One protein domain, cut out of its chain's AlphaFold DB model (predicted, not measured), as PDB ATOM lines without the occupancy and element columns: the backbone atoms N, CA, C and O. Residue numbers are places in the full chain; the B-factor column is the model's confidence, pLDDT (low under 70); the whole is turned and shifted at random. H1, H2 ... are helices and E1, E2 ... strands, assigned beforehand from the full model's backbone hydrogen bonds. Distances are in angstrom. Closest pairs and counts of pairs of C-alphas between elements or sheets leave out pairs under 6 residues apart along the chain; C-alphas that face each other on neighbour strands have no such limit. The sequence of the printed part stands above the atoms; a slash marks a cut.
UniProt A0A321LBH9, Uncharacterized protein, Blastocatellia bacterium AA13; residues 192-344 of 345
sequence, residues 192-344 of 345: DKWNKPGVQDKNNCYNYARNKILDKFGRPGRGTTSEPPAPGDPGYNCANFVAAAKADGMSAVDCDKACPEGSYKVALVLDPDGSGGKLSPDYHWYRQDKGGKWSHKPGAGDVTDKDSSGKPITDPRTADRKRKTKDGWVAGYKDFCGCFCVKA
ATOM      1  N   ASP A 192     348.807 208.219 204.515       91.12
ATOM      2  CA  ASP A 192     348.912 208.814 203.168       91.12
ATOM      3  C   ASP A 192     350.326 209.319 202.820       91.12
ATOM      4  O   ASP A 192     350.760 209.286 201.666       91.12
ATOM      5  N   LYS A 193     351.076 209.775 203.830       94.50
ATOM      6  CA  LYS A 193     352.458 210.267 203.706       94.50
ATOM      7  C   LYS A 193     353.453 209.120 203.533       94.50
ATOM      8  O   LYS A 193     354.423 209.259 202.789       94.50
ATOM      9  N   TRP A 194     353.212 207.998 204.211       91.25
ATOM     10  CA  TRP A 194     354.095 206.827 204.240       91.25
ATOM     11  C   TRP A 194     353.757 205.756 203.194       91.25
ATOM     12  O   TRP A 194     354.624 204.949 202.853       91.25
ATOM     13  N   ASN A 195     352.532 205.776 202.665       91.31
ATOM     14  CA  ASN A 195     352.033 204.876 201.621       91.31
ATOM     15  C   ASN A 195     352.090 205.526 200.225       91.31
ATOM     16  O   ASN A 195     351.668 204.942 199.230       91.31
ATOM     17  N   LYS A 196     352.667 206.731 200.123       90.69
ATOM     18  CA  LYS A 196     352.941 207.402 198.851       90.69
ATOM     19  C   LYS A 196     354.016 206.645 198.043       90.69
ATOM     20  O   LYS A 196     355.086 206.366 198.594       90.69
ATOM     21  N   PRO A 197     353.823 206.401 196.732       87.19
ATOM     22  CA  PRO A 197     354.866 205.853 195.863       87.19
ATOM     23  C   PRO A 197     356.160 206.681 195.897       87.19
ATOM     24  O   PRO A 197     356.124 207.914 195.892       87.19
ATOM     25  N   GLY A 198     357.311 206.011 195.951       85.44
ATOM     26  CA  GLY A 198     358.628 206.616 196.155       85.44
ATOM     27  C   GLY A 198     359.007 206.824 197.628       85.44
ATOM     28  O   GLY A 198     360.181 207.069 197.907       85.44
ATOM     29  N   VAL A 199     358.047 206.713 198.556       88.88
ATOM     30  CA  VAL A 199     358.259 206.651 200.016       88.88
ATOM     31  C   VAL A 199     357.988 205.233 200.519       88.88
ATOM     32  O   VAL A 199     358.826 204.662 201.220       88.88
ATOM     33  N   GLN A 200     356.843 204.665 200.136       84.94
ATOM     34  CA  GLN A 200     356.332 203.365 200.577       84.94
ATOM     35  C   GLN A 200     357.323 202.221 200.328       84.94
ATOM     36  O   GLN A 200     357.582 201.433 201.235       84.94
ATOM     37  N   ASP A 201     357.898 202.179 199.126       79.69
ATOM     38  CA  ASP A 201     358.838 201.175 198.614       79.69
ATOM     39  C   ASP A 201     360.265 201.315 199.172       79.69
ATOM     40  O   ASP A 201     361.045 200.365 199.122       79.69
ATOM     41  N   LYS A 202     360.611 202.484 199.726       83.19
ATOM     42  CA  LYS A 202     361.981 202.827 200.158       83.19
ATOM     43  C   LYS A 202     362.180 202.851 201.665       83.19
ATOM     44  O   LYS A 202     363.297 203.059 202.129       83.19
ATOM     45  N   ASN A 203     361.118 202.634 202.432       87.75
ATOM     46  CA  ASN A 203     361.121 202.712 203.888       87.75
ATOM     47  C   ASN A 203     360.556 201.421 204.483       87.75
ATOM     48  O   ASN A 203     359.660 200.826 203.901       87.75
ATOM     49  N   ASN A 204     361.062 201.002 205.643       88.94
ATOM     50  CA  ASN A 204     360.608 199.808 206.361       88.94
ATOM     51  C   ASN A 204     360.094 200.135 207.777       88.94
ATOM     52  O   ASN A 204     359.973 201.303 208.155       88.94
ATOM     53  N   CYS A 205     359.833 199.098 208.577       95.38
ATOM     54  CA  CYS A 205     359.467 199.203 209.992       95.38
ATOM     55  C   CYS A 205     360.424 200.099 210.804       95.38
ATOM     56  O   CYS A 205     359.964 200.895 211.616       95.38
ATOM     57  N   TYR A 206     361.738 200.043 210.555       95.69
ATOM     58  CA  TYR A 206     362.727 200.835 211.292       95.69
ATOM     59  C   TYR A 206     362.751 202.308 210.861       95.69
ATOM     60  O   TYR A 206     362.835 203.193 211.713       95.69
ATOM     61  N   ASN A 207     362.603 202.598 209.560       95.25
ATOM     62  CA  ASN A 207     362.359 203.967 209.080       95.25
ATOM     63  C   ASN A 207     361.104 204.559 209.738       95.25
ATOM     64  O   ASN A 207     361.135 205.676 210.259       95.25
ATOM     65  N   TYR A 208     360.014 203.785 209.729       96.88
ATOM     66  CA  TYR A 208     358.709 204.189 210.238       96.88
ATOM     67  C   TYR A 208     358.731 204.461 211.746       96.88
ATOM     68  O   TYR A 208     358.341 205.545 212.186       96.88
ATOM     69  N   ALA A 209     359.267 203.514 212.520       97.38
ATOM     70  CA  ALA A 209     359.401 203.615 213.966       97.38
ATOM     71  C   ALA A 209     360.315 204.769 214.392       97.38
ATOM     72  O   ALA A 209     360.020 205.432 215.375       97.38
ATOM     73  N   ARG A 210     361.366 205.091 213.624       94.88
ATOM     74  CA  ARG A 210     362.188 206.295 213.857       94.88
ATOM     75  C   ARG A 210     361.580 207.592 213.309       94.88
ATOM     76  O   ARG A 210     362.235 208.630 213.399       94.88
ATOM     77  N   ASN A 211     360.382 207.536 212.723       96.00
ATOM     78  CA  ASN A 211     359.699 208.623 212.014       96.00
ATOM     79  C   ASN A 211     360.563 209.308 210.929       96.00
ATOM     80  O   ASN A 211     360.444 210.507 210.687       96.00
ATOM     81  N   LYS A 212     361.456 208.553 210.272       93.06
ATOM     82  CA  LYS A 212     362.430 209.070 209.296       93.06
ATOM     83  C   LYS A 212     362.236 208.455 207.916       93.06
ATOM     84  O   LYS A 212     362.717 207.356 207.638       93.06
ATOM     85  N   ILE A 213     361.567 209.216 207.049       92.50
ATOM     86  CA  ILE A 213     361.486 208.943 205.612       92.50
ATOM     87  C   ILE A 213     362.879 209.137 205.004       92.50
ATOM     88  O   ILE A 213     363.433 210.234 205.048       92.50
ATOM     89  N   LEU A 214     363.431 208.066 204.440       87.81
ATOM     90  CA  LEU A 214     364.696 208.036 203.709       87.81
ATOM     91  C   LEU A 214     364.482 207.479 202.292       87.81
ATOM     92  O   LEU A 214     363.392 207.036 201.924       87.81
ATOM     93  N   ASP A 215     365.555 207.472 201.507       87.12
ATOM     94  CA  ASP A 215     365.650 206.871 200.175       87.12
ATOM     95  C   ASP A 215     365.962 205.360 200.196       87.12
ATOM     96  O   ASP A 215     366.069 204.738 199.138       87.12
ATOM     97  N   LYS A 216     366.124 204.772 201.388       82.44
ATOM     98  CA  LYS A 216     366.549 203.385 201.603       82.44
ATOM     99  C   LYS A 216     366.087 202.829 202.950       82.44
ATOM    100  O   LYS A 216     365.957 203.559 203.939       82.44
ATOM    101  N   PHE A 217     365.966 201.502 202.995       81.69
ATOM    102  CA  PHE A 217     365.650 200.747 204.205       81.69
ATOM    103  C   PHE A 217     366.682 201.013 205.308       81.69
ATOM    104  O   PHE A 217     367.886 200.786 205.136       81.69
ATOM    105  N   GLY A 218     366.189 201.469 206.457       85.12
ATOM    106  CA  GLY A 218     366.953 201.565 207.689       85.12
ATOM    107  C   GLY A 218     367.282 200.182 208.250       85.12
ATOM    108  O   GLY A 218     366.560 199.209 208.026       85.12
ATOM    109  N   ARG A 219     368.377 200.102 209.005       83.81
ATOM    110  CA  ARG A 219     368.760 198.931 209.799       83.81
ATOM    111  C   ARG A 219     369.326 199.410 211.139       83.81
ATOM    112  O   ARG A 219     370.106 200.366 211.099       83.81
ATOM    113  N   PRO A 220     368.976 198.781 212.275       84.38
ATOM    114  CA  PRO A 220     369.569 199.102 213.571       84.38
ATOM    115  C   PRO A 220     371.097 199.031 213.535       84.38
ATOM    116  O   PRO A 220     371.660 198.119 212.936       84.38
ATOM    117  N   GLY A 221     371.769 199.994 214.163       77.56
ATOM    118  CA  GLY A 221     373.224 200.033 214.342       77.56
ATOM    119  C   GLY A 221     374.039 200.323 213.076       77.56
ATOM    120  O   GLY A 221     375.257 200.493 213.154       77.56
ATOM    121  N   ARG A 222     373.407 200.449 211.901       78.75
ATOM    122  CA  ARG A 222     374.111 200.714 210.631       78.75
ATOM    123  C   ARG A 222     374.801 202.076 210.589       78.75
ATOM    124  O   ARG A 222     375.811 202.224 209.906       78.75
ATOM    125  N   GLY A 223     374.293 203.059 211.334       72.44
ATOM    126  CA  GLY A 223     374.952 204.357 211.499       72.44
ATOM    127  C   GLY A 223     376.226 204.311 212.353       72.44
ATOM    128  O   GLY A 223     377.028 205.236 212.284       72.44
ATOM    129  N   THR A 224     376.429 203.246 213.136       70.25
ATOM    130  CA  THR A 224     377.463 203.147 214.183       70.25
ATOM    131  C   THR A 224     378.340 201.900 214.056       70.25
ATOM    132  O   THR A 224     378.988 201.491 215.019       70.25
ATOM    133  N   THR A 225     378.346 201.240 212.890       77.25
ATOM    134  CA  THR A 225     379.010 199.932 212.666       77.25
ATOM    135  C   THR A 225     378.607 198.848 213.681       77.25
ATOM    136  O   THR A 225     379.364 197.930 213.968       77.25
ATOM    137  N   SER A 226     377.395 198.964 214.229       79.62
ATOM    138  CA  SER A 226     376.815 198.093 215.258       79.62
ATOM    139  C   SER A 226     375.627 197.282 214.711       79.62
ATOM    140  O   SER A 226     374.678 197.035 215.452       79.62
ATOM    141  N   GLU A 227     375.610 196.948 213.409       83.69
ATOM    142  CA  GLU A 227     374.529 196.121 212.836       83.69
ATOM    143  C   GLU A 227     374.461 194.765 213.573       83.69
ATOM    144  O   GLU A 227     375.509 194.171 213.840       83.69
ATOM    145  N   PRO A 228     373.257 194.255 213.898       84.00
ATOM    146  CA  PRO A 228     373.103 192.898 214.406       84.00
ATOM    147  C   PRO A 228     373.665 191.860 213.418       84.00
ATOM    148  O   PRO A 228     373.671 192.115 212.209       84.00
ATOM    149  N   PRO A 229     374.079 190.676 213.906       88.69
ATOM    150  CA  PRO A 229     374.428 189.528 213.066       88.69
ATOM    151  C   PRO A 229     373.329 189.161 212.054       88.69
ATOM    152  O   PRO A 229     372.180 189.594 212.169       88.69
ATOM    153  N   ALA A 230     373.679 188.384 211.032       87.81
ATOM    154  CA  ALA A 230     372.792 188.080 209.916       87.81
ATOM    155  C   ALA A 230     371.695 187.058 210.292       87.81
ATOM    156  O   ALA A 230     371.872 186.270 211.223       87.81
ATOM    157  N   PRO A 231     370.554 187.026 209.570       84.69
ATOM    158  CA  PRO A 231     369.551 185.971 209.715       84.69
ATOM    159  C   PRO A 231     370.176 184.571 209.612       84.69
ATOM    160  O   PRO A 231     370.732 184.218 208.575       84.69
ATOM    161  N   GLY A 232     370.069 183.783 210.685       79.56
ATOM    162  CA  GLY A 232     370.671 182.449 210.802       79.56
ATOM    163  C   GLY A 232     371.963 182.384 211.628       79.56
ATOM    164  O   GLY A 232     372.347 181.291 212.038       79.56
ATOM    165  N   ASP A 233     372.602 183.516 211.946       86.81
ATOM    166  CA  ASP A 233     373.695 183.543 212.925       86.81
ATOM    167  C   ASP A 233     373.144 183.304 214.349       86.81
ATOM    168  O   ASP A 233     372.111 183.880 214.702       86.81
ATOM    169  N   PRO A 234     373.859 182.593 215.248       77.06
ATOM    170  CA  PRO A 234     373.478 182.475 216.668       77.06
ATOM    171  C   PRO A 234     373.362 183.826 217.404       77.06
ATOM    172  O   PRO A 234     372.754 183.935 218.471       77.06
ATOM    173  N   GLY A 235     373.955 184.876 216.832       82.69
ATOM    174  CA  GLY A 235     373.840 186.250 217.304       82.69
ATOM    175  C   GLY A 235     372.571 186.990 216.855       82.69
ATOM    176  O   GLY A 235     372.397 188.143 217.251       82.69
ATOM    177  N   TYR A 236     371.685 186.380 216.060       85.88
ATOM    178  CA  TYR A 236     370.405 186.963 215.648       85.88
ATOM    179  C   TYR A 236     369.383 186.889 216.797       85.88
ATOM    180  O   TYR A 236     368.467 186.073 216.802       85.88
ATOM    181  N   ASN A 237     369.588 187.705 217.832       81.94
ATOM    182  CA  ASN A 237     368.839 187.645 219.088       81.94
ATOM    183  C   ASN A 237     368.525 189.044 219.648       81.94
ATOM    184  O   ASN A 237     369.148 190.043 219.269       81.94
ATOM    185  N   CYS A 238     367.570 189.118 220.582       82.81
ATOM    186  CA  CYS A 238     367.128 190.388 221.163       82.81
ATOM    187  C   CYS A 238     368.277 191.219 221.751       82.81
ATOM    188  O   CYS A 238     368.265 192.434 221.584       82.81
ATOM    189  N   ALA A 239     369.284 190.613 222.391       80.94
ATOM    190  CA  ALA A 239     370.375 191.359 223.024       80.94
ATOM    191  C   ALA A 239     371.182 192.188 222.007       80.94
ATOM    192  O   ALA A 239     371.448 193.369 222.245       80.94
ATOM    193  N   ASN A 240     371.493 191.614 220.841       78.31
ATOM    194  CA  ASN A 240     372.218 192.320 219.781       78.31
ATOM    195  C   ASN A 240     371.352 193.380 219.082       78.31
ATOM    196  O   ASN A 240     371.836 194.479 218.814       78.31
ATOM    197  N   PHE A 241     370.057 193.123 218.859       86.88
ATOM    198  CA  PHE A 241     369.146 194.150 218.333       86.88
ATOM    199  C   PHE A 241     368.906 195.305 219.326       86.88
ATOM    200  O   PHE A 241     368.875 196.467 218.919       86.88
ATOM    201  N   VAL A 242     368.815 195.015 220.630       85.69
ATOM    202  CA  VAL A 242     368.756 196.008 221.720       85.69
ATOM    203  C   VAL A 242     370.035 196.852 221.756       85.69
ATOM    204  O   VAL A 242     369.955 198.070 221.927       85.69
ATOM    205  N   ALA A 243     371.210 196.239 221.585       77.44
ATOM    206  CA  ALA A 243     372.488 196.949 221.526       77.44
ATOM    207  C   ALA A 243     372.581 197.862 220.291       77.44
ATOM    208  O   ALA A 243     372.911 199.040 220.425       77.44
ATOM    209  N   ALA A 244     372.205 197.359 219.112       81.62
ATOM    210  CA  ALA A 244     372.181 198.123 217.868       81.62
ATOM    211  C   ALA A 244     371.224 199.328 217.932       81.62
ATOM    212  O   ALA A 244     371.580 200.431 217.517       81.62
ATOM    213  N   ALA A 245     370.034 199.149 218.515       86.50
ATOM    214  CA  ALA A 245     369.073 200.225 218.751       86.50
ATOM    215  C   ALA A 245     369.611 201.300 219.714       86.50
ATOM    216  O   ALA A 245     369.446 202.497 219.463       86.50
ATOM    217  N   LYS A 246     370.298 200.884 220.789       81.81
ATOM    218  CA  LYS A 246     370.966 201.797 221.730       81.81
ATOM    219  C   LYS A 246     372.097 202.583 221.070       81.81
ATOM    220  O   LYS A 246     372.185 203.790 221.277       81.81
ATOM    221  N   ALA A 247     372.912 201.933 220.239       81.69
ATOM    222  CA  ALA A 247     373.978 202.591 219.484       81.69
ATOM    223  C   ALA A 247     373.419 203.645 218.508       81.69
ATOM    224  O   ALA A 247     373.930 204.758 218.439       81.69
ATOM    225  N   ASP A 248     372.291 203.351 217.853       88.06
ATOM    226  CA  ASP A 248     371.547 204.299 217.013       88.06
ATOM    227  C   ASP A 248     370.881 205.464 217.790       88.06
ATOM    228  O   ASP A 248     370.228 206.321 217.184       88.06
ATOM    229  N   GLY A 249     371.041 205.527 219.117       85.56
ATOM    230  CA  GLY A 249     370.603 206.631 219.976       85.56
ATOM    231  C   GLY A 249     369.235 206.451 220.639       85.56
ATOM    232  O   GLY A 249     368.657 207.440 221.089       85.56
ATOM    233  N   MET A 250     368.696 205.228 220.690       91.44
ATOM    234  CA  MET A 250     367.472 204.918 221.443       91.44
ATOM    235  C   MET A 250     367.788 204.599 222.913       91.44
ATOM    236  O   MET A 250     368.736 203.873 223.203       91.44
ATOM    237  N   SER A 251     366.968 205.059 223.858       84.31
ATOM    238  CA  SER A 251     367.051 204.614 225.258       84.31
ATOM    239  C   SER A 251     366.026 203.514 225.520       84.31
ATOM    240  O   SER A 251     364.864 203.665 225.162       84.31
ATOM    241  N   ALA A 252     366.427 202.402 226.140       81.00
ATOM    242  CA  ALA A 252     365.467 201.376 226.555       81.00
ATOM    243  C   ALA A 252     364.551 201.935 227.657       81.00
ATOM    244  O   ALA A 252     365.022 202.658 228.538       81.00
ATOM    245  N   VAL A 253     363.262 201.603 227.602       80.31
ATOM    246  CA  VAL A 253     362.253 202.074 228.554       80.31
ATOM    247  C   VAL A 253     361.320 200.934 228.943       80.31
ATOM    248  O   VAL A 253     361.047 200.025 228.161       80.31
ATOM    249  N   ASP A 254     360.810 201.013 230.164       75.38
ATOM    250  CA  ASP A 254     359.640 200.257 230.587       75.38
ATOM    251  C   ASP A 254     358.432 200.647 229.710       75.38
ATOM    252  O   ASP A 254     358.119 201.833 229.568       75.38
ATOM    253  N   CYS A 255     357.765 199.665 229.098       71.81
ATOM    254  CA  CYS A 255     356.617 199.899 228.221       71.81
ATOM    255  C   CYS A 255     355.463 200.618 228.939       71.81
ATOM    256  O   CYS A 255     354.764 201.424 228.318       71.81
ATOM    257  N   ASP A 256     355.322 200.389 230.247       80.44
ATOM    258  CA  ASP A 256     354.273 200.946 231.104       80.44
ATOM    259  C   ASP A 256     354.654 202.308 231.714       80.44
ATOM    260  O   ASP A 256     353.938 202.849 232.557       80.44
ATOM    261  N   LYS A 257     355.762 202.913 231.261       78.81
ATOM    262  CA  LYS A 257     356.166 204.286 231.605       78.81
ATOM    263  C   LYS A 257     356.119 205.207 230.387       78.81
ATOM    264  O   LYS A 257     356.295 204.774 229.248       78.81
ATOM    265  N   ALA A 258     355.845 206.490 230.613       84.62
ATOM    266  CA  ALA A 258     355.949 207.503 229.566       84.62
ATOM    267  C   ALA A 258     357.415 207.683 229.141       84.62
ATOM    268  O   ALA A 258     358.329 207.543 229.958       84.62
ATOM    269  N   CYS A 259     357.638 208.031 227.875       90.06
ATOM    270  CA  CYS A 259     358.936 208.546 227.454       90.06
ATOM    271  C   CYS A 259     359.137 209.988 227.960       90.06
ATOM    272  O   CYS A 259     358.149 210.698 228.163       90.06
ATOM    273  N   PRO A 260     360.389 210.442 228.165       89.38
ATOM    274  CA  PRO A 260     360.679 211.842 228.468       89.38
ATOM    275  C   PRO A 260     360.099 212.800 227.421       89.38
ATOM    276  O   PRO A 260     360.021 212.458 226.239       89.38
ATOM    277  N   GLU A 261     359.758 214.020 227.838       91.38
ATOM    278  CA  GLU A 261     359.323 215.093 226.937       91.38
ATOM    279  C   GLU A 261     360.320 215.291 225.777       91.38
ATOM    280  O   GLU A 261     361.539 215.199 225.952       91.38
ATOM    281  N   GLY A 262     359.806 215.506 224.564       92.56
ATOM    282  CA  GLY A 262     360.616 215.522 223.345       92.56
ATOM    283  C   GLY A 262     361.061 214.133 222.867       92.56
ATOM    284  O   GLY A 262     361.945 214.042 222.014       92.56
ATOM    285  N   SER A 263     360.484 213.039 223.376       96.50
ATOM    286  CA  SER A 263     360.743 211.677 222.889       96.50
ATOM    287  C   SER A 263     359.522 210.765 222.999       96.50
ATOM    288  O   SER A 263     358.769 210.848 223.958       96.50
ATOM    289  N   TYR A 264     359.342 209.873 222.028       97.06
ATOM    290  CA  TYR A 264     358.176 208.998 221.892       97.06
ATOM    291  C   TYR A 264     358.577 207.522 221.881       97.06
ATOM    292  O   TYR A 264     359.747 207.183 221.682       97.06
ATOM    293  N   LYS A 265     357.604 206.634 222.101       97.19
ATOM    294  CA  LYS A 265     357.851 205.205 222.308       97.19
ATOM    295  C   LYS A 265     357.844 204.396 221.005       97.19
ATOM    296  O   LYS A 265     357.031 204.621 220.108       97.19
ATOM    297  N   VAL A 266     358.728 203.408 220.938       98.56
ATOM    298  CA  VAL A 266     358.754 202.328 219.941       98.56
ATOM    299  C   VAL A 266     358.916 200.982 220.648       98.56
ATOM    300  O   VAL A 266     359.388 200.938 221.785       98.56
ATOM    301  N   ALA A 267     358.566 199.881 219.985       95.44
ATOM    302  CA  ALA A 267     358.748 198.526 220.507       95.44
ATOM    303  C   ALA A 267     359.375 197.611 219.449       95.44
ATOM    304  O   ALA A 267     359.018 197.702 218.274       95.44
ATOM    305  N   LEU A 268     360.289 196.737 219.878       95.69
ATOM    306  CA  LEU A 268     360.990 195.763 219.037       95.69
ATOM    307  C   LEU A 268     360.492 194.345 219.325       95.69
ATOM    308  O   LEU A 268     360.439 193.921 220.481       95.69
ATOM    309  N   VAL A 269     360.239 193.588 218.262       89.62
ATOM    310  CA  VAL A 269     359.944 192.151 218.314       89.62
ATOM    311  C   VAL A 269     360.807 191.382 217.313       89.62
ATOM    312  O   VAL A 269     361.238 191.945 216.302       89.62
ATOM    313  N   LEU A 270     361.080 190.106 217.593       86.62
ATOM    314  CA  LEU A 270     362.025 189.287 216.829       86.62
ATOM    315  C   LEU A 270     361.471 187.887 216.540       86.62
ATOM    316  O   LEU A 270     360.793 187.276 217.365       86.62
ATOM    317  N   ASP A 271     361.764 187.394 215.339       90.94
ATOM    318  CA  ASP A 271     361.391 186.077 214.825       90.94
ATOM    319  C   ASP A 271     362.663 185.285 214.462       90.94
ATOM    320  O   ASP A 271     362.951 185.106 213.277       90.94
ATOM    321  N   PRO A 272     363.495 184.873 215.438       88.44
ATOM    322  CA  PRO A 272     364.867 184.435 215.165       88.44
ATOM    323  C   PRO A 272     364.968 183.071 214.472       88.44
ATOM    324  O   PRO A 272     365.965 182.797 213.810       88.44
ATOM    325  N   ASP A 273     363.935 182.232 214.579       88.69
ATOM    326  CA  ASP A 273     363.829 180.961 213.855       88.69
ATOM    327  C   ASP A 273     363.020 181.074 212.550       88.69
ATOM    328  O   ASP A 273     362.816 180.070 211.869       88.69
ATOM    329  N   GLY A 274     362.555 182.275 212.186       89.50
ATOM    330  CA  GLY A 274     361.738 182.488 210.994       89.50
ATOM    331  C   GLY A 274     360.399 181.746 211.046       89.50
ATOM    332  O   GLY A 274     360.060 181.004 210.120       89.50
ATOM    333  N   SER A 275     359.630 181.929 212.123       85.94
ATOM    334  CA  SER A 275     358.324 181.292 212.329       85.94
ATOM    335  C   SER A 275     358.413 179.758 212.309       85.94
ATOM    336  O   SER A 275     357.634 179.077 211.633       85.94
ATOM    337  N   GLY A 276     359.415 179.206 213.002       85.88
ATOM    338  CA  GLY A 276     359.723 177.773 213.014       85.88
ATOM    339  C   GLY A 276     360.227 177.248 211.663       85.88
ATOM    340  O   GLY A 276     359.758 176.211 211.192       85.88
ATOM    341  N   GLY A 277     361.123 177.988 211.004       88.00
ATOM    342  CA  GLY A 277     361.721 177.645 209.707       88.00
ATOM    343  C   GLY A 277     360.785 177.770 208.499       88.00
ATOM    344  O   GLY A 277     361.122 177.309 207.410       88.00
ATOM    345  N   LYS A 278     359.596 178.364 208.670       88.12
ATOM    346  CA  LYS A 278     358.591 178.542 207.602       88.12
ATOM    347  C   LYS A 278     358.829 179.797 206.757       88.12
ATOM    348  O   LYS A 278     358.279 179.914 205.663       88.12
ATOM    349  N   LEU A 279     359.609 180.738 207.280       87.00
ATOM    350  CA  LEU A 279     359.996 182.015 206.687       87.00
ATOM    351  C   LEU A 279     361.479 182.286 207.000       87.00
ATOM    352  O   LEU A 279     362.105 181.566 207.773       87.00
ATOM    353  N   SER A 280     362.049 183.349 206.433       88.75
ATOM    354  CA  SER A 280     363.355 183.851 206.884       88.75
ATOM    355  C   SER A 280     363.242 184.477 208.284       88.75
ATOM    356  O   SER A 280     362.214 185.119 208.554       88.75
ATOM    357  N   PRO A 281     364.282 184.373 209.140       92.69
ATOM    358  CA  PRO A 281     364.359 185.129 210.385       92.69
ATOM    359  C   PRO A 281     364.253 186.633 210.145       92.69
ATOM    360  O   PRO A 281     364.773 187.146 209.150       92.69
ATOM    361  N   ASP A 282     363.540 187.323 211.030       91.62
ATOM    362  CA  ASP A 282     363.112 188.705 210.797       91.62
ATOM    363  C   ASP A 282     362.939 189.491 212.102       91.62
ATOM    364  O   ASP A 282     362.757 188.914 213.175       91.62
ATOM    365  N   TYR A 283     362.963 190.818 212.004       93.50
ATOM    366  CA  TYR A 283     362.773 191.738 213.120       93.50
ATOM    367  C   TYR A 283     361.744 192.800 212.747       93.50
ATOM    368  O   TYR A 283     361.664 193.253 211.603       93.50
ATOM    369  N   HIS A 284     360.961 193.244 213.722       97.06
ATOM    370  CA  HIS A 284     359.883 194.179 213.453       97.06
ATOM    371  C   HIS A 284     359.746 195.245 214.538       97.06
ATOM    372  O   HIS A 284     360.090 195.029 215.700       97.06
ATOM    373  N   TRP A 285     359.279 196.423 214.124       98.00
ATOM    374  CA  TRP A 285     359.213 197.621 214.953       98.00
ATOM    375  C   TRP A 285     357.837 198.271 214.872       98.00
ATOM    376  O   TRP A 285     357.369 198.613 213.782       98.00
ATOM    377  N   TYR A 286     357.255 198.509 216.042       98.19
ATOM    378  CA  TYR A 286     356.030 199.281 216.230       98.19
ATOM    379  C   TYR A 286     356.359 200.682 216.735       98.19
ATOM    380  O   TYR A 286     357.352 200.878 217.445       98.19
ATOM    381  N   ARG A 287     355.497 201.647 216.418       98.44
ATOM    382  CA  ARG A 287     355.569 203.031 216.895       98.44
ATOM    383  C   ARG A 287     354.324 203.383 217.690       98.44
ATOM    384  O   ARG A 287     353.230 203.009 217.276       98.44
ATOM    385  N   GLN A 288     354.490 204.114 218.788       97.50
ATOM    386  CA  GLN A 288     353.372 204.745 219.472       97.50
ATOM    387  C   GLN A 288     353.078 206.101 218.823       97.50
ATOM    388  O   GLN A 288     353.977 206.932 218.678       97.50
ATOM    389  N   ASP A 289     351.826 206.310 218.427       95.06
ATOM    390  CA  ASP A 289     351.371 207.510 217.733       95.06
ATOM    391  C   ASP A 289     350.597 208.457 218.659       95.06
ATOM    392  O   ASP A 289     350.151 208.112 219.761       95.06
ATOM    393  N   LYS A 290     350.405 209.689 218.184       88.31
ATOM    394  CA  LYS A 290     349.583 210.701 218.846       88.31
ATOM    395  C   LYS A 290     348.164 210.174 219.067       88.31
ATOM    396  O   LYS A 290     347.413 209.975 218.116       88.31
ATOM    397  N   GLY A 291     347.799 210.004 220.336       76.81
ATOM    398  CA  GLY A 291     346.558 209.344 220.752       76.81
ATOM    399  C   GLY A 291     346.771 208.001 221.461       76.81
ATOM    400  O   GLY A 291     345.790 207.345 221.787       76.81
ATOM    401  N   GLY A 292     348.018 207.577 221.703       80.88
ATOM    402  CA  GLY A 292     348.359 206.424 222.550       80.88
ATOM    403  C   GLY A 292     348.267 205.061 221.862       80.88
ATOM    404  O   GLY A 292     348.949 204.126 222.278       80.88
ATOM    405  N   LYS A 293     347.496 204.976 220.775       84.94
ATOM    406  CA  LYS A 293     347.465 203.848 219.839       84.94
ATOM    407  C   LYS A 293     348.813 203.652 219.137       84.94
ATOM    408  O   LYS A 293     349.664 204.543 219.125       84.94
ATOM    409  N   TRP A 294     348.988 202.478 218.543       96.38
ATOM    410  CA  TRP A 294     350.222 202.071 217.881       96.38
ATOM    411  C   TRP A 294     349.997 201.674 216.427       96.38
ATOM    412  O   TRP A 294     348.910 201.251 216.032       96.38
ATOM    413  N   SER A 295     351.067 201.743 215.643       96.31
ATOM    414  CA  SER A 295     351.077 201.338 214.241       96.31
ATOM    415  C   SER A 295     352.443 200.807 213.807       96.31
ATOM    416  O   SER A 295     353.435 200.861 214.545       96.31
ATOM    417  N   HIS A 296     352.495 200.241 212.603       97.00
ATOM    418  CA  HIS A 296     353.702 199.655 212.021       97.00
ATOM    419  C   HIS A 296     353.692 199.674 210.493       97.00
ATOM    420  O   HIS A 296     352.696 200.035 209.867       97.00
ATOM    421  N   LYS A 297     354.823 199.276 209.895       90.12
ATOM    422  CA  LYS A 297     355.016 199.151 208.442       90.12
ATOM    423  C   LYS A 297     355.666 197.797 208.097       90.12
ATOM    424  O   LYS A 297     356.870 197.639 208.328       90.12
ATOM    425  N   PRO A 298     354.924 196.810 207.558       79.94
ATOM    426  CA  PRO A 298     355.462 195.506 207.152       79.94
ATOM    427  C   PRO A 298     356.391 195.590 205.925       79.94
ATOM    428  O   PRO A 298     355.986 195.361 204.785       79.94
ATOM    429  N   GLY A 299     357.662 195.934 206.147       78.81
ATOM    430  CA  GLY A 299     358.643 196.097 205.069       78.81
ATOM    431  C   GLY A 299     358.227 197.211 204.104       78.81
ATOM    432  O   GLY A 299     357.965 198.327 204.541       78.81
ATOM    433  N   ALA A 300     358.139 196.900 202.807       71.44
ATOM    434  CA  ALA A 300     357.629 197.815 201.781       71.44
ATOM    435  C   ALA A 300     356.088 197.941 201.758       71.44
ATOM    436  O   ALA A 300     355.566 198.760 201.009       71.44
ATOM    437  N   GLY A 301     355.350 197.145 202.544       75.19
ATOM    438  CA  GLY A 301     353.887 197.199 202.613       75.19
ATOM    439  C   GLY A 301     353.349 198.473 203.270       75.19
ATOM    440  O   GLY A 301     354.108 199.308 203.766       75.19
ATOM    441  N   ASP A 302     352.028 198.632 203.279       75.50
ATOM    442  CA  ASP A 302     351.368 199.807 203.854       75.50
ATOM    443  C   ASP A 302     351.598 199.965 205.361       75.50
ATOM    444  O   ASP A 302     351.675 198.995 206.115       75.50
ATOM    445  N   VAL A 303     351.669 201.220 205.801       86.94
ATOM    446  CA  VAL A 303     351.506 201.601 207.203       86.94
ATOM    447  C   VAL A 303     350.087 201.279 207.655       86.94
ATOM    448  O   VAL A 303     349.126 201.617 206.962       86.94
ATOM    449  N   THR A 304     349.974 200.648 208.822       82.88
ATOM    450  CA  THR A 304     348.704 200.212 209.412       82.88
ATOM    451  C   THR A 304     348.726 200.320 210.938       82.88
ATOM    452  O   THR A 304     349.731 200.014 211.582       82.88
ATOM    453  N   ASP A 305     347.601 200.728 211.528       90.12
ATOM    454  CA  ASP A 305     347.322 200.695 212.971       90.12
ATOM    455  C   ASP A 305     346.728 199.344 213.430       90.12
ATOM    456  O   ASP A 305     346.273 199.212 214.568       90.12
ATOM    457  N   LYS A 306     346.682 198.346 212.534       83.62
ATOM    458  CA  LYS A 306     346.069 197.030 212.764       83.62
ATOM    459  C   LYS A 306     347.096 195.904 212.893       83.62
ATOM    460  O   LYS A 306     348.091 195.873 212.167       83.62
ATOM    461  N   ASP A 307     346.820 194.958 213.784       80.19
ATOM    462  CA  ASP A 307     347.566 193.705 213.940       80.19
ATOM    463  C   ASP A 307     347.251 192.683 212.823       80.19
ATOM    464  O   ASP A 307     346.433 192.937 211.934       80.19
ATOM    465  N   SER A 308     347.884 191.505 212.856       77.50
ATOM    466  CA  SER A 308     347.659 190.444 211.856       77.50
ATOM    467  C   SER A 308     346.276 189.775 211.932       77.50
ATOM    468  O   SER A 308     345.909 189.038 211.018       77.50
ATOM    469  N   SER A 309     345.485 190.060 212.972       75.12
ATOM    470  CA  SER A 309     344.058 189.718 213.076       75.12
ATOM    471  C   SER A 309     343.132 190.868 212.631       75.12
ATOM    472  O   SER A 309     341.910 190.723 212.678       75.12
ATOM    473  N   GLY A 310     343.675 192.012 212.195       73.94
ATOM    474  CA  GLY A 310     342.916 193.195 211.782       73.94
ATOM    475  C   GLY A 310     342.413 194.077 212.933       73.94
ATOM    476  O   GLY A 310     341.592 194.966 212.698       73.94
ATOM    477  N   LYS A 311     342.878 193.860 214.169       72.50
ATOM    478  CA  LYS A 311     342.461 194.611 215.367       72.50
ATOM    479  C   LYS A 311     343.349 195.844 215.597       72.50
ATOM    480  O   LYS A 311     344.544 195.759 215.328       72.50
ATOM    481  N   PRO A 312     342.821 196.980 216.100       77.44
ATOM    482  CA  PRO A 312     343.638 198.143 216.458       77.44
ATOM    483  C   PRO A 312     344.694 197.813 217.517       77.44
ATOM    484  O   PRO A 312     344.376 197.173 218.519       77.44
ATOM    485  N   ILE A 313     345.927 198.285 217.332       81.50
ATOM    486  CA  ILE A 313     347.026 198.011 218.266       81.50
ATOM    487  C   ILE A 313     347.015 199.043 219.406       81.50
ATOM    488  O   ILE A 313     347.281 200.229 219.203       81.50
ATOM    489  N   THR A 314     346.728 198.583 220.624       80.75
ATOM    490  CA  THR A 314     346.861 199.360 221.875       80.75
ATOM    491  C   THR A 314     348.185 199.087 222.594       80.75
ATOM    492  O   THR A 314     348.719 199.971 223.261       80.75
ATOM    493  N   ASP A 315     348.732 197.878 222.429       83.06
ATOM    494  CA  ASP A 315     350.021 197.443 222.972       83.06
ATOM    495  C   ASP A 315     350.662 196.384 222.039       83.06
ATOM    496  O   ASP A 315     350.051 195.341 221.783       83.06
ATOM    497  N   PRO A 316     351.887 196.604 221.522       83.44
ATOM    498  CA  PRO A 316     352.617 195.622 220.716       83.44
ATOM    499  C   PRO A 316     352.951 194.298 221.423       83.44
ATOM    500  O   PRO A 316     353.227 193.306 220.746       83.44
ATOM    501  N   ARG A 317     352.932 194.250 222.764       79.56
ATOM    502  CA  ARG A 317     353.115 193.011 223.539       79.56
ATOM    503  C   ARG A 317     351.981 192.023 223.269       79.56
ATOM    504  O   ARG A 317     352.250 190.844 223.048       79.56
ATOM    505  N   THR A 318     350.739 192.507 223.223       77.12
ATOM    506  CA  THR A 318     349.516 191.691 223.114       77.12
ATOM    507  C   THR A 318     348.909 191.654 221.707       77.12
ATOM    508  O   THR A 318     347.908 190.975 221.492       77.12
ATOM    509  N   ALA A 319     349.478 192.388 220.747       73.00
ATOM    510  CA  ALA A 319     349.039 192.388 219.351       73.00
ATOM    511  C   ALA A 319     349.212 191.011 218.678       73.00
ATOM    512  O   ALA A 319     350.186 190.303 218.951       73.00
ATOM    513  N   ASP A 320     348.337 190.655 217.729       78.00
ATOM    514  CA  ASP A 320     348.562 189.487 216.875       78.00
ATOM    515  C   ASP A 320     349.754 189.722 215.932       78.00
ATOM    516  O   ASP A 320     349.683 190.486 214.966       78.00
ATOM    517  N   ARG A 321     350.860 189.038 216.234       83.50
ATOM    518  CA  ARG A 321     352.147 189.131 215.534       83.50
ATOM    519  C   ARG A 321     352.345 188.074 214.435       83.50
ATOM    520  O   ARG A 321     353.438 187.978 213.881       83.50
ATOM    521  N   LYS A 322     351.316 187.290 214.076       82.31
ATOM    522  CA  LYS A 322     351.427 186.246 213.035       82.31
ATOM    523  C   LYS A 322     352.000 186.784 211.721       82.31
ATOM    524  O   LYS A 322     351.617 187.856 211.252       82.31
ATOM    525  N   ARG A 323     352.860 185.996 211.075       83.38
ATOM    526  CA  ARG A 323     353.412 186.279 209.739       83.38
ATOM    527  C   ARG A 323     352.645 185.480 208.680       83.38
ATOM    528  O   ARG A 323     352.070 184.430 208.971       83.38
ATOM    529  N   LYS A 324     352.583 185.990 207.448       79.88
ATOM    530  CA  LYS A 324     351.810 185.380 206.354       79.88
ATOM    531  C   LYS A 324     352.709 184.529 205.458       79.88
ATOM    532  O   LYS A 324     353.686 185.028 204.911       79.88
ATOM    533  N   THR A 325     352.345 183.264 205.277       80.38
ATOM    534  CA  THR A 325     352.968 182.338 204.318       80.38
ATOM    535  C   THR A 325     352.045 182.101 203.119       80.38
ATOM    536  O   THR A 325     350.902 182.567 203.098       80.38
ATOM    537  N   LYS A 326     352.510 181.320 202.134       79.81
ATOM    538  CA  LYS A 326     351.657 180.806 201.048       79.81
ATOM    539  C   LYS A 326     350.527 179.882 201.537       79.81
ATOM    540  O   LYS A 326     349.499 179.807 200.877       79.81
ATOM    541  N   ASP A 327     350.707 179.225 202.685       81.75
ATOM    542  CA  ASP A 327     349.787 178.211 203.225       81.75
ATOM    543  C   ASP A 327     348.882 178.763 204.348       81.75
ATOM    544  O   ASP A 327     348.127 178.016 204.963       81.75
ATOM    545  N   GLY A 328     348.957 180.072 204.631       80.62
ATOM    546  CA  GLY A 328     348.182 180.743 205.678       80.62
ATOM    547  C   GLY A 328     349.036 181.529 206.677       80.62
ATOM    548  O   GLY A 328     350.224 181.782 206.458       80.62
ATOM    549  N   TRP A 329     348.410 181.948 207.775       74.81
ATOM    550  CA  TRP A 329     349.066 182.661 208.875       74.81
ATOM    551  C   TRP A 329     349.783 181.691 209.819       74.81
ATOM    552  O   TRP A 329     349.229 180.656 210.183       74.81
ATOM    553  N   VAL A 330     350.993 182.045 210.248       74.75
ATOM    554  CA  VAL A 330     351.812 181.279 211.203       74.75
ATOM    555  C   VAL A 330     352.221 182.175 212.369       74.75
ATOM    556  O   VAL A 330     352.357 183.386 212.194       74.75
ATOM    557  N   ALA A 331     352.424 181.598 213.555       77.56
ATOM    558  CA  ALA A 331     353.011 182.330 214.676       77.56
ATOM    559  C   ALA A 331     354.407 182.846 214.288       77.56
ATOM    560  O   ALA A 331     355.199 182.098 213.720       77.56
ATOM    561  N   GLY A 332     354.679 184.117 214.578       79.94
ATOM    562  CA  GLY A 332     355.921 184.795 214.226       79.94
ATOM    563  C   GLY A 332     356.140 186.027 215.102       79.94
ATOM    564  O   GLY A 332     355.247 186.433 215.848       79.94
ATOM    565  N   TYR A 333     357.356 186.568 215.050       82.25
ATOM    566  CA  TYR A 333     357.872 187.597 215.964       82.25
ATOM    567  C   TYR A 333     357.588 187.285 217.441       82.25
ATOM    568  O   TYR A 333     357.145 188.150 218.198       82.25
ATOM    569  N   LYS A 334     357.779 186.017 217.822       76.06
ATOM    570  CA  LYS A 334     357.424 185.468 219.138       76.06
ATOM    571  C   LYS A 334     358.125 186.193 220.296       76.06
ATOM    572  O   LYS A 334     357.500 186.404 221.338       76.06
ATOM    573  N   ASP A 335     359.363 186.644 220.090       78.25
ATOM    574  CA  ASP A 335     360.161 187.320 221.108       78.25
ATOM    575  C   ASP A 335     359.780 188.804 221.180       78.25
ATOM    576  O   ASP A 335     359.734 189.500 220.161       78.25
ATOM    577  N   PHE A 336     359.549 189.316 222.389       86.00
ATOM    578  CA  PHE A 336     359.390 190.747 222.638       86.00
ATOM    579  C   PHE A 336     360.676 191.300 223.263       86.00
ATOM    580  O   PHE A 336     360.981 191.015 224.417       86.00
ATOM    581  N   CYS A 337     361.443 192.090 222.511       79.81
ATOM    582  CA  CYS A 337     362.776 192.531 222.937       79.81
ATOM    583  C   CYS A 337     362.776 193.821 223.780       79.81
ATOM    584  O   CYS A 337     363.839 194.240 224.241       79.81
ATOM    585  N   GLY A 338     361.620 194.472 223.956       81.56
ATOM    586  CA  GLY A 338     361.453 195.649 224.814       81.56
ATOM    587  C   GLY A 338     360.933 196.904 224.105       81.56
ATOM    588  O   GLY A 338     360.879 196.985 222.873       81.56
ATOM    589  N   CYS A 339     360.575 197.900 224.918       87.44
ATOM    590  CA  CYS A 339     360.251 199.251 224.469       87.44
ATOM    591  C   CYS A 339     361.472 200.180 224.539       87.44
ATOM    592  O   CYS A 339     362.391 199.993 225.341       87.44
ATOM    593  N   PHE A 340     361.467 201.219 223.706       95.25
ATOM    594  CA  PHE A 340     362.508 202.241 223.661       95.25
ATOM    595  C   PHE A 340     361.904 203.628 223.436       95.25
ATOM    596  O   PHE A 340     360.866 203.753 222.792       95.25
ATOM    597  N   CYS A 341     362.589 204.669 223.903       93.25
ATOM    598  CA  CYS A 341     362.290 206.053 223.561       93.25
ATOM    599  C   CYS A 341     363.197 206.541 222.426       93.25
ATOM    600  O   CYS A 341     364.420 206.363 222.452       93.25
ATOM    601  N   VAL A 342     362.587 207.197 221.442       96.00
ATOM    602  CA  VAL A 342     363.240 207.862 220.312       96.00
ATOM    603  C   VAL A 342     362.968 209.354 220.432       96.00
ATOM    604  O   VAL A 342     361.822 209.757 220.613       96.00
ATOM    605  N   LYS A 343     363.999 210.199 220.330       92.50
ATOM    606  CA  LYS A 343     363.799 211.658 220.315       92.50
ATOM    607  C   LYS A 343     362.906 212.066 219.139       92.50
ATOM    608  O   LYS A 343     363.137 211.621 218.013       92.50
ATOM    609  N   ALA A 344     361.929 212.924 219.407       87.56
ATOM    610  CA  ALA A 344     361.207 213.656 218.378       87.56
ATOM    611  C   ALA A 344     362.184 214.602 217.655       87.56
ATOM    612  O   ALA A 344     363.098 215.155 218.273       87.56
TER     613      ALA A 344
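Overview. This is residues 192 to 344 of the 345 residues of an uncharacterized protein of Blastocatellia bacterium AA13 (UniProt A0A321LBH9). With little regular structure, this is one strongly twisted sheet with H1 and H2 over one face, long loops, and H3 and the small hairpin E5 and E6 at one end. The printed part has 153 residues, 56 in named elements, H1 H2 E1 E2 H3 E3 E4 E5 E6 E7 along the chain; the antiparallel order is E1 E7 E2 E3 E4, the class mixed. It is compact, radius of gyration of the C-alphas 14.6 A, spanning 44 by 34 by 33 A.

Arrangement. H1, residues 205 to 209, lies over E3, residues 282 to 288, at a height over the sheet of 6.9 A. H2, residues 238 to 247, on the same face, makes two layers with the sheet, helix over strands; it runs along E7, residues 335 to 343, at 5 degrees on the local plane. N 266 of E2, residues 263 to 271, and O 340 are 2.9 A apart.

Along the chain. E2 is 26.8 A long, from C-alpha 263 at (360.743, 211.677, 222.889).

Size, cuts and confidence. The printed part has no cut; the links H1 to H2 and E4 to E5 are long.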